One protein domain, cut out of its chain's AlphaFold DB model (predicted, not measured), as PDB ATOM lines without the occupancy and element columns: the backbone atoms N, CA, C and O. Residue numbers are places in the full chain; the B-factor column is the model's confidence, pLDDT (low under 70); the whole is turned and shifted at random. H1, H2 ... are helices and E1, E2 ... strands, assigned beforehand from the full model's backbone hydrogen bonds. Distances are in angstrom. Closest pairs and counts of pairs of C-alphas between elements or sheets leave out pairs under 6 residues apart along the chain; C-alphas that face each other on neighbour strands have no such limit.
ATOM      1  N   ASN A   4      22.505 -28.252 100.649       85.00
ATOM      2  CA  ASN A   4      23.654 -27.367 100.426       85.00
ATOM      3  C   ASN A   4      23.192 -26.066  99.752       85.00
ATOM      4  O   ASN A   4      23.583 -25.738  98.631       85.00
ATOM      5  N   VAL A   5      22.270 -25.364 100.408       89.12
ATOM      6  CA  VAL A   5      21.748 -24.073  99.954       89.12
ATOM      7  C   VAL A   5      22.455 -22.975 100.732       89.12
ATOM      8  O   VAL A   5      22.471 -22.998 101.961       89.12
ATOM      9  N   LEU A   6      23.018 -22.008 100.016       89.00
ATOM     10  CA  LEU A   6      23.695 -20.853 100.583       89.00
ATOM     11  C   LEU A   6      22.994 -19.575 100.120       89.00
ATOM     12  O   LEU A   6      22.916 -19.292  98.925       89.00
ATOM     13  N   PHE A   7      22.478 -18.801 101.070       88.44
ATOM     14  CA  PHE A   7      21.862 -17.507 100.788       88.44
ATOM     15  C   PHE A   7      22.948 -16.448 100.651       88.44
ATOM     16  O   PHE A   7      23.685 -16.186 101.598       88.44
ATOM     17  N   ILE A   8      23.032 -15.840  99.472       86.56
ATOM     18  CA  ILE A   8      23.987 -14.769  99.204       86.56
ATOM     19  C   ILE A   8      23.286 -13.461  99.564       86.56
ATOM     20  O   ILE A   8      22.230 -13.152  99.017       86.56
ATOM     21  N   ALA A   9      23.869 -12.667 100.461       79.00
ATOM     22  CA  ALA A   9      23.339 -11.352 100.824       79.00
ATOM     23  C   ALA A   9      23.604 -10.308  99.716       79.00
ATOM     24  O   ALA A   9      24.293  -9.312  99.928       79.00
ATOM     25  N   SER A  10      23.085 -10.541  98.508       81.25
ATOM     26  CA  SER A  10      23.250  -9.663  97.347       81.25
ATOM     27  C   SER A  10      21.903  -9.267  96.745       81.25
ATOM     28  O   SER A  10      20.902  -9.964  96.868       81.25
ATOM     29  N   LYS A  11      21.873  -8.121  96.056       84.88
ATOM     30  CA  LYS A  11      20.685  -7.657  95.321       84.88
ATOM     31  C   LYS A  11      20.441  -8.438  94.030       84.88
ATOM     32  O   LYS A  11      19.347  -8.377  93.486       84.88
ATOM     33  N   GLN A  12      21.468  -9.113  93.516       86.31
ATOM     34  CA  GLN A  12      21.404  -9.811  92.234       86.31
ATOM     35  C   GLN A  12      21.230 -11.319  92.395       86.31
ATOM     36  O   GLN A  12      20.480 -11.920  91.631       86.31
ATOM     37  N   ILE A  13      21.884 -11.923  93.390       89.88
ATOM     38  CA  ILE A  13      21.790 -13.355  93.690       89.88
ATOM     39  C   ILE A  13      20.983 -13.520  94.972       89.88
ATOM     40  O   ILE A  13      21.323 -12.919  95.985       89.88
ATOM     41  N   GLN A  14      19.936 -14.338  94.915       90.25
ATOM     42  CA  GLN A  14      19.080 -14.654  96.055       90.25
ATOM     43  C   GLN A  14      19.687 -15.790  96.888       90.25
ATOM     44  O   GLN A  14      19.853 -15.677  98.101       90.25
ATOM     45  N   TYR A  15      20.035 -16.891  96.229       91.25
ATOM     46  CA  TYR A  15      20.703 -18.030  96.845       91.25
ATOM     47  C   TYR A  15      21.396 -18.878  95.785       91.25
ATOM     48  O   TYR A  15      21.111 -18.786  94.591       91.25
ATOM     49  N   VAL A  16      22.302 -19.731  96.233       91.19
ATOM     50  CA  VAL A  16      22.915 -20.774  95.421       91.19
ATOM     51  C   VAL A  16      22.603 -22.126  96.039       91.19
ATOM     52  O   VAL A  16      22.499 -22.259  97.257       91.19
ATOM     53  N   HIS A  17      22.426 -23.134  95.203       91.44
ATOM     54  CA  HIS A  17      22.172 -24.502  95.618       91.44
ATOM     55  C   HIS A  17      23.214 -25.413  94.988       91.44
ATOM     56  O   HIS A  17      23.372 -25.428  93.768       91.44
ATOM     57  N   TYR A  18      23.925 -26.167  95.816       91.00
ATOM     58  CA  TYR A  18      24.941 -27.096  95.363       91.00
ATOM     59  C   TYR A  18      24.460 -28.547  95.438       91.00
ATOM     60  O   TYR A  18      24.171 -29.091  96.501       91.00
ATOM     61  N   ASP A  19      24.391 -29.195  94.286       88.62
ATOM     62  CA  ASP A  19      24.092 -30.610  94.166       88.62
ATOM     63  C   ASP A  19      25.401 -31.407  94.174       88.62
ATOM     64  O   ASP A  19      26.118 -31.474  93.172       88.62
ATOM     65  N   GLU A  20      25.722 -32.006  95.322       84.31
ATOM     66  CA  GLU A  20      26.919 -32.840  95.496       84.31
ATOM     67  C   GLU A  20      26.880 -34.109  94.635       84.31
ATOM     68  O   GLU A  20      27.921 -34.576  94.182       84.31
ATOM     69  N   SER A  21      25.693 -34.673  94.382       84.19
ATOM     70  CA  SER A  21      25.553 -35.908  93.599       84.19
ATOM     71  C   SER A  21      25.909 -35.715  92.127       84.19
ATOM     72  O   SER A  21      26.440 -36.628  91.501       84.19
ATOM     73  N   ASN A  22      25.641 -34.530  91.582       85.25
ATOM     74  CA  ASN A  22      25.911 -34.176  90.192       85.25
ATOM     75  C   ASN A  22      27.065 -33.172  90.046       85.25
ATOM     76  O   ASN A  22      27.340 -32.735  88.927       85.25
ATOM     77  N   LEU A  23      27.725 -32.798  91.151       87.12
ATOM     78  CA  LEU A  23      28.778 -31.776  91.200       87.12
ATOM     79  C   LEU A  23      28.349 -30.491  90.473       87.12
ATOM     80  O   LEU A  23      29.055 -29.961  89.606       87.12
ATOM     81  N   LYS A  24      27.132 -30.035  90.777       88.50
ATOM     82  CA  LYS A  24      26.447 -28.974  90.040       88.50
ATOM     83  C   LYS A  24      26.039 -27.846  90.975       88.50
ATOM     84  O   LYS A  24      25.339 -28.072  91.951       88.50
ATOM     85  N   LEU A  25      26.415 -26.618  90.642       89.50
ATOM     86  CA  LEU A  25      25.966 -25.417  91.336       89.50
ATOM     87  C   LEU A  25      24.841 -24.754  90.544       89.50
ATOM     88  O   LEU A  25      24.983 -24.491  89.353       89.50
ATOM     89  N   VAL A  26      23.731 -24.462  91.205       90.50
ATOM     90  CA  VAL A  26      22.607 -23.721  90.639       90.50
ATOM     91  C   VAL A  26      22.516 -22.374  91.339       90.50
ATOM     92  O   VAL A  26      22.289 -22.306  92.545       90.50
ATOM     93  N   VAL A  27      22.703 -21.297  90.589       91.00
ATOM     94  CA  VAL A  27      22.614 -19.920  91.075       91.00
ATOM     95  C   VAL A  27      21.219 -19.397  90.784       91.00
ATOM     96  O   VAL A  27      20.792 -19.390  89.633       91.00
ATOM     97  N   HIS A  28      20.513 -18.947  91.819       91.25
ATOM     98  CA  HIS A  28      19.198 -18.329  91.702       91.25
ATOM     99  C   HIS A  28      19.322 -16.814  91.829       91.25
ATOM    100  O   HIS A  28      19.726 -16.290  92.872       91.25
ATOM    101  N   TYR A  29      18.948 -16.103  90.772       90.31
ATOM    102  CA  TYR A  29      18.993 -14.647  90.737       90.31
ATOM    103  C   TYR A  29      17.680 -14.030  91.217       90.31
ATOM    104  O   TYR A  29      16.608 -14.627  91.118       90.31
ATOM    105  N   ALA A  30      17.759 -12.787  91.689       87.62
ATOM    106  CA  ALA A  30      16.597 -12.025  92.135       87.62
ATOM    107  C   ALA A  30      15.588 -11.742  91.004       87.62
ATOM    108  O   ALA A  30      14.398 -11.621  91.271       87.62
ATOM    109  N   ASP A  31      16.055 -11.707  89.751       89.00
ATOM    110  CA  ASP A  31      15.240 -11.550  88.532       89.00
ATOM    111  C   ASP A  31      14.461 -12.832  88.153       89.00
ATOM    112  O   ASP A  31      13.749 -12.871  87.156       89.00
ATOM    113  N   GLY A  32      14.616 -13.922  88.916       85.62
ATOM    114  CA  GLY A  32      13.984 -15.219  88.643       85.62
ATOM    115  C   GLY A  32      14.748 -16.103  87.653       85.62
ATOM    116  O   GLY A  32      14.390 -17.265  87.464       85.62
ATOM    117  N   LYS A  33      15.833 -15.593  87.058       88.25
ATOM    118  CA  LYS A  33      16.770 -16.393  86.260       88.25
ATOM    119  C   LYS A  33      17.514 -17.396  87.133       88.25
ATOM    120  O   LYS A  33      17.714 -17.174  88.330       88.25
ATOM    121  N   GLN A  34      17.942 -18.487  86.511       90.44
ATOM    122  CA  GLN A  34      18.734 -19.522  87.158       90.44
ATOM    123  C   GLN A  34      19.849 -19.958  86.216       90.44
ATOM    124  O   GLN A  34      19.569 -20.332  85.078       90.44
ATOM    125  N   ASP A  35      21.088 -19.927  86.698       88.88
ATOM    126  CA  ASP A  35      22.234 -20.484  85.980       88.88
ATOM    127  C   ASP A  35      22.688 -21.773  86.644       88.88
ATOM    128  O   ASP A  35      22.733 -21.894  87.867       88.88
ATOM    129  N   ALA A  36      23.021 -22.752  85.817       88.50
ATOM    130  CA  ALA A  36      23.407 -24.081  86.239       88.50
ATOM    131  C   ALA A  36      24.828 -24.370  85.755       88.50
ATOM    132  O   ALA A  36      25.061 -24.576  84.565       88.50
ATOM    133  N   PHE A  37      25.759 -24.437  86.696       86.88
ATOM    134  CA  PHE A  37      27.164 -24.717  86.454       86.88
ATOM    135  C   PHE A  37      27.480 -26.156  86.845       86.88
ATOM    136  O   PHE A  37      27.369 -26.536  88.008       86.88
ATOM    137  N   SER A  38      27.864 -26.967  85.865       84.94
ATOM    138  CA  SER A  38      28.337 -28.337  86.086       84.94
ATOM    139  C   SER A  38      29.851 -28.356  86.324       84.94
ATOM    140  O   SER A  38      30.549 -27.429  85.913       84.94
ATOM    141  N   SER A  39      30.364 -29.435  86.922       85.25
ATOM    142  CA  SER A  39      31.793 -29.620  87.243       85.25
ATOM    143  C   SER A  39      32.323 -28.702  88.348       85.25
ATOM    144  O   SER A  39      33.496 -28.328  88.349       85.25
ATOM    145  N   ILE A  40      31.470 -28.357  89.312       86.12
ATOM    146  CA  ILE A  40      31.869 -27.630  90.517       86.12
ATOM    147  C   ILE A  40      32.243 -28.639  91.594       86.12
ATOM    148  O   ILE A  40      31.425 -29.476  91.974       86.12
ATOM    149  N   SER A  41      33.477 -28.563  92.088       87.38
ATOM    150  CA  SER A  41      33.944 -29.430  93.173       87.38
ATOM    151  C   SER A  41      33.325 -29.029  94.510       87.38
ATOM    152  O   SER A  41      33.127 -27.840  94.770       87.38
ATOM    153  N   SER A  42      33.076 -30.004  95.383       86.69
ATOM    154  CA  SER A  42      32.499 -29.760  96.708       86.69
ATOM    155  C   SER A  42      33.408 -28.882  97.557       86.69
ATOM    156  O   SER A  42      32.923 -27.950  98.188       86.69
ATOM    157  N   SER A  43      34.728 -29.064  97.460       88.19
ATOM    158  CA  SER A  43      35.697 -28.209  98.155       88.19
ATOM    159  C   SER A  43      35.602 -26.740  97.744       88.19
ATOM    160  O   SER A  43      35.796 -25.866  98.580       88.19
ATOM    161  N   TRP A  44      35.266 -26.445  96.482       87.69
ATOM    162  CA  TRP A  44      35.050 -25.060  96.053       87.69
ATOM    163  C   TRP A  44      33.801 -24.473  96.719       87.69
ATOM    164  O   TRP A  44      33.826 -23.340  97.192       87.69
ATOM    165  N   PHE A  45      32.722 -25.258  96.810       88.38
ATOM    166  CA  PHE A  45      31.509 -24.833  97.504       88.38
ATOM    167  C   PHE A  45      31.745 -24.640  99.009       88.38
ATOM    168  O   PHE A  45      31.278 -23.662  99.581       88.38
ATOM    169  N   GLU A  46      32.525 -25.512  99.648       89.00
ATOM    170  CA  GLU A  46      32.933 -25.332 101.045       89.00
ATOM    171  C   GLU A  46      33.742 -24.039 101.228       89.00
ATOM    172  O   GLU A  46      33.455 -23.259 102.136       89.00
ATOM    173  N   GLN A  47      34.692 -23.742 100.334       90.06
ATOM    174  CA  GLN A  47      35.412 -22.464 100.359       90.06
ATOM    175  C   GLN A  47      34.468 -21.269 100.203       90.06
ATOM    176  O   GLN A  47      34.626 -20.282 100.917       90.06
ATOM    177  N   LEU A  48      33.460 -21.373  99.330       88.38
ATOM    178  CA  LEU A  48      32.442 -20.339  99.164       88.38
ATOM    179  C   LEU A  48      31.656 -20.105 100.461       88.38
ATOM    180  O   LEU A  48      31.426 -18.957 100.834       88.38
ATOM    181  N   MET A  49      31.274 -21.163 101.182       87.00
ATOM    182  CA  MET A  49      30.562 -21.033 102.462       87.00
ATOM    183  C   MET A  49      31.377 -20.278 103.518       87.00
ATOM    184  O   MET A  49      30.799 -19.567 104.338       87.00
ATOM    185  N   HIS A  50      32.702 -20.419 103.484       87.56
ATOM    186  CA  HIS A  50      33.632 -19.754 104.395       87.56
ATOM    187  C   HIS A  50      34.197 -18.429 103.858       87.56
ATOM    188  O   HIS A  50      34.990 -17.790 104.551       87.56
ATOM    189  N   SER A  51      33.814 -18.014 102.648       87.50
ATOM    190  CA  SER A  51      34.300 -16.775 102.050       87.50
ATOM    191  C   SER A  51      33.648 -15.551 102.687       87.50
ATOM    192  O   SER A  51      32.445 -15.530 102.951       87.50
ATOM    193  N   ASP A  52      34.451 -14.504 102.872       85.88
ATOM    194  CA  ASP A  52      34.003 -13.193 103.343       85.88
ATOM    195  C   ASP A  52      33.097 -12.499 102.309       85.88
ATOM    196  O   ASP A  52      32.176 -11.769 102.670       85.88
ATOM    197  N   ASN A  53      33.303 -12.778 101.012       87.06
ATOM    198  CA  ASN A  53      32.569 -12.129  99.928       87.06
ATOM    199  C   ASN A  53      32.056 -13.120  98.872       87.06
ATOM    200  O   ASN A  53      32.473 -13.132  97.715       87.06
ATOM    201  N   GLN A  54      31.074 -13.916  99.281       89.19
ATOM    202  CA  GLN A  54      30.479 -15.004  98.496       89.19
ATOM    203  C   GLN A  54      29.954 -14.561  97.120       89.19
ATOM    204  O   GLN A  54      29.983 -15.321  96.156       89.19
ATOM    205  N   TYR A  55      29.471 -13.322  97.011       87.94
ATOM    206  CA  TYR A  55      29.006 -12.775  95.740       87.94
ATOM    207  C   TYR A  55      30.138 -12.667  94.706       87.94
ATOM    208  O   TYR A  55      29.946 -13.048  93.552       87.94
ATOM    209  N   ASP A  56      31.308 -12.175  95.119       88.06
ATOM    210  CA  ASP A  56      32.467 -12.000  94.239       88.06
ATOM    211  C   ASP A  56      33.007 -13.353  93.758       88.06
ATOM    212  O   ASP A  56      33.268 -13.528  92.569       88.06
ATOM    213  N   ASP A  57      33.070 -14.347  94.647       89.38
ATOM    214  CA  ASP A  57      33.480 -15.710  94.295       89.38
ATOM    215  C   ASP A  57      32.529 -16.372  93.287       89.38
ATOM    216  O   ASP A  57      32.981 -16.979  92.312       89.38
ATOM    217  N   VAL A  58      31.209 -16.232  93.472       87.44
ATOM    218  CA  VAL A  58      30.217 -16.761  92.517       87.44
ATOM    219  C   VAL A  58      30.321 -16.053  91.165       87.44
ATOM    220  O   VAL A  58      30.239 -16.711  90.127       87.44
ATOM    221  N   MET A  59      30.534 -14.735  91.153       86.25
ATOM    222  CA  MET A  59      30.714 -13.978  89.910       86.25
ATOM    223  C   MET A  59      31.983 -14.397  89.166       86.25
ATOM    224  O   MET A  59      31.904 -14.721  87.981       86.25
ATOM    225  N   LYS A  60      33.118 -14.526  89.865       88.44
ATOM    226  CA  LYS A  60      34.372 -15.042  89.290       88.44
ATOM    227  C   LYS A  60      34.210 -16.435  88.694       88.44
ATOM    228  O   LYS A  60      34.758 -16.716  87.627       88.44
ATOM    229  N   LEU A  61      33.456 -17.308  89.362       86.19
ATOM    230  CA  LEU A  61      33.149 -18.637  88.841       86.19
ATOM    231  C   LEU A  61      32.316 -18.554  87.558       86.19
ATOM    232  O   LEU A  61      32.658 -19.198  86.565       86.19
ATOM    233  N   SER A  62      31.243 -17.761  87.575       84.06
ATOM    234  CA  SER A  62      30.365 -17.553  86.420       84.06
ATOM    235  C   SER A  62      31.152 -17.027  85.216       84.06
ATOM    236  O   SER A  62      31.117 -17.623  84.138       84.06
ATOM    237  N   GLU A  63      31.969 -15.989  85.413       85.19
ATOM    238  CA  GLU A  63      32.849 -15.437  84.380       85.19
ATOM    239  C   GLU A  63      33.878 -16.461  83.880       85.19
ATOM    240  O   GLU A  63      34.094 -16.591  82.671       85.19
ATOM    241  N   GLY A  64      34.499 -17.225  84.783       81.94
ATOM    242  CA  GLY A  64      35.469 -18.261  84.429       81.94
ATOM    243  C   GLY A  64      34.861 -19.371  83.567       81.94
ATOM    244  O   GLY A  64      35.460 -19.794  82.574       81.94
ATOM    245  N   LEU A  65      33.646 -19.812  83.896       78.12
ATOM    246  CA  LEU A  65      32.953 -20.885  83.181       78.12
ATOM    247  C   LEU A  65      32.349 -20.434  81.855       78.12
ATOM    248  O   LEU A  65      32.421 -21.180  80.876       78.12
ATOM    249  N   LEU A  66      31.824 -19.211  81.784       71.00
ATOM    250  CA  LEU A  66      31.398 -18.607  80.520       71.00
ATOM    251  C   LEU A  66      32.576 -18.518  79.542       71.00
ATOM    252  O   LEU A  66      32.464 -18.949  78.392       71.00
ATOM    253  N   ASN A  67      33.739 -18.064  80.017       67.62
ATOM    254  CA  ASN A  67      34.957 -18.011  79.209       67.62
ATOM    255  C   ASN A  67      35.452 -19.407  78.790       67.62
ATOM    256  O   ASN A  67      35.832 -19.607  77.633       67.62
ATOM    257  N   ALA A  68      35.406 -20.398  79.685       64.69
ATOM    258  CA  ALA A  68      35.779 -21.777  79.362       64.69
ATOM    259  C   ALA A  68      34.833 -22.413  78.326       64.69
ATOM    260  O   ALA A  68      35.279 -23.148  77.439       64.69
ATOM    261  N   SER A  69      33.535 -22.103  78.395       59.22
ATOM    262  CA  SER A  69      32.541 -22.575  77.428       59.22
ATOM    263  C   SER A  69      32.701 -21.919  76.052       59.22
ATOM    264  O   SER A  69      32.411 -22.560  75.041       59.22
ATOM    265  N   LEU A  70      33.176 -20.672  75.993       56.97
ATOM    266  CA  LEU A  70      33.489 -19.972  74.743       56.97
ATOM    267  C   LEU A  70      34.764 -20.523  74.085       56.97
ATOM    268  O   LEU A  70      34.779 -20.731  72.871       56.97
ATOM    269  N   LYS A  71      35.800 -20.850  74.870       52.22
ATOM    270  CA  LYS A  71      37.060 -21.409  74.347       52.22
ATOM    271  C   LYS A  71      36.893 -22.778  73.680       52.22
ATOM    272  O   LYS A  71      37.470 -23.008  72.622       52.22
TER     273      LYS A  71
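This is residues 4 to 71 of the 77 residues of the protein "KTSC domain-containing protein" of Paenibacillus alvei (UniProt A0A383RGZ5). A twisted four-stranded sheet has two helices over one face and its other face bare, making two layers; the short H1 runs along the strands and the long H2 crosses them. The strands form a meander, each the antiparallel neighbour of the one before, in the order E1 - E2 - E3 - E4. The printed part has 68 residues, with four named strands followed by named helices H1 and H2, and its class is mixed, helices and strands. It is compact, with a radius of gyration of the C-alphas of 11.2 A, and spans 31 by 24 by 20 A.

E1, residues 5 to 7, and E2, residues 13 to 19, form a hairpin, with N 6 and O 16 within hydrogen-bond range at 2.8 A. E2 and E3, residues 24 to 29, form another, with N 17 and O 26 at 2.8 A. E3 and E4, residues 34 to 38, form a third, with N 25 and O 37 at 2.8 A. H1, residues 42 to 49, is on the sheet at a height of 10.0 A, over E2 and along the strands, at 24 degrees to E2 on the local plane; its closest C-alphas to E2 are those of Phe 45 and Tyr 18, 7.3 A apart. H2, residues 54 to 71, is on the same face at a height of 9.9 A, across the strands, at 65 degrees to E4 on the local plane; the closest C-alphas of the two are those of Leu 65 and Phe 37, 7.7 A apart. H1 and H2 only just touch, with 3 pairs of C-alphas within 8 A, and only at the corner by their link; Leu 48 and Gln 54 have the closest C-alphas, 5.7 A apart. In both helices every O i to N i+4 pair is within hydrogen-bond range.

E1 begins at C-alpha 5, (21.748, -24.073, 99.954). E2 is 17.4 A long, E3 16.2 A and E4 13.1 A. H2, 25.8 A long, ends at C-alpha 71, (37.060, -21.409, 74.347).

The C-alphas farthest apart, of Ala 9 and Lys 71, are 31.5 A apart. The printed part has no cut, and its five links between named elements are tight. Residues 67 to 71 have pLDDT under 70.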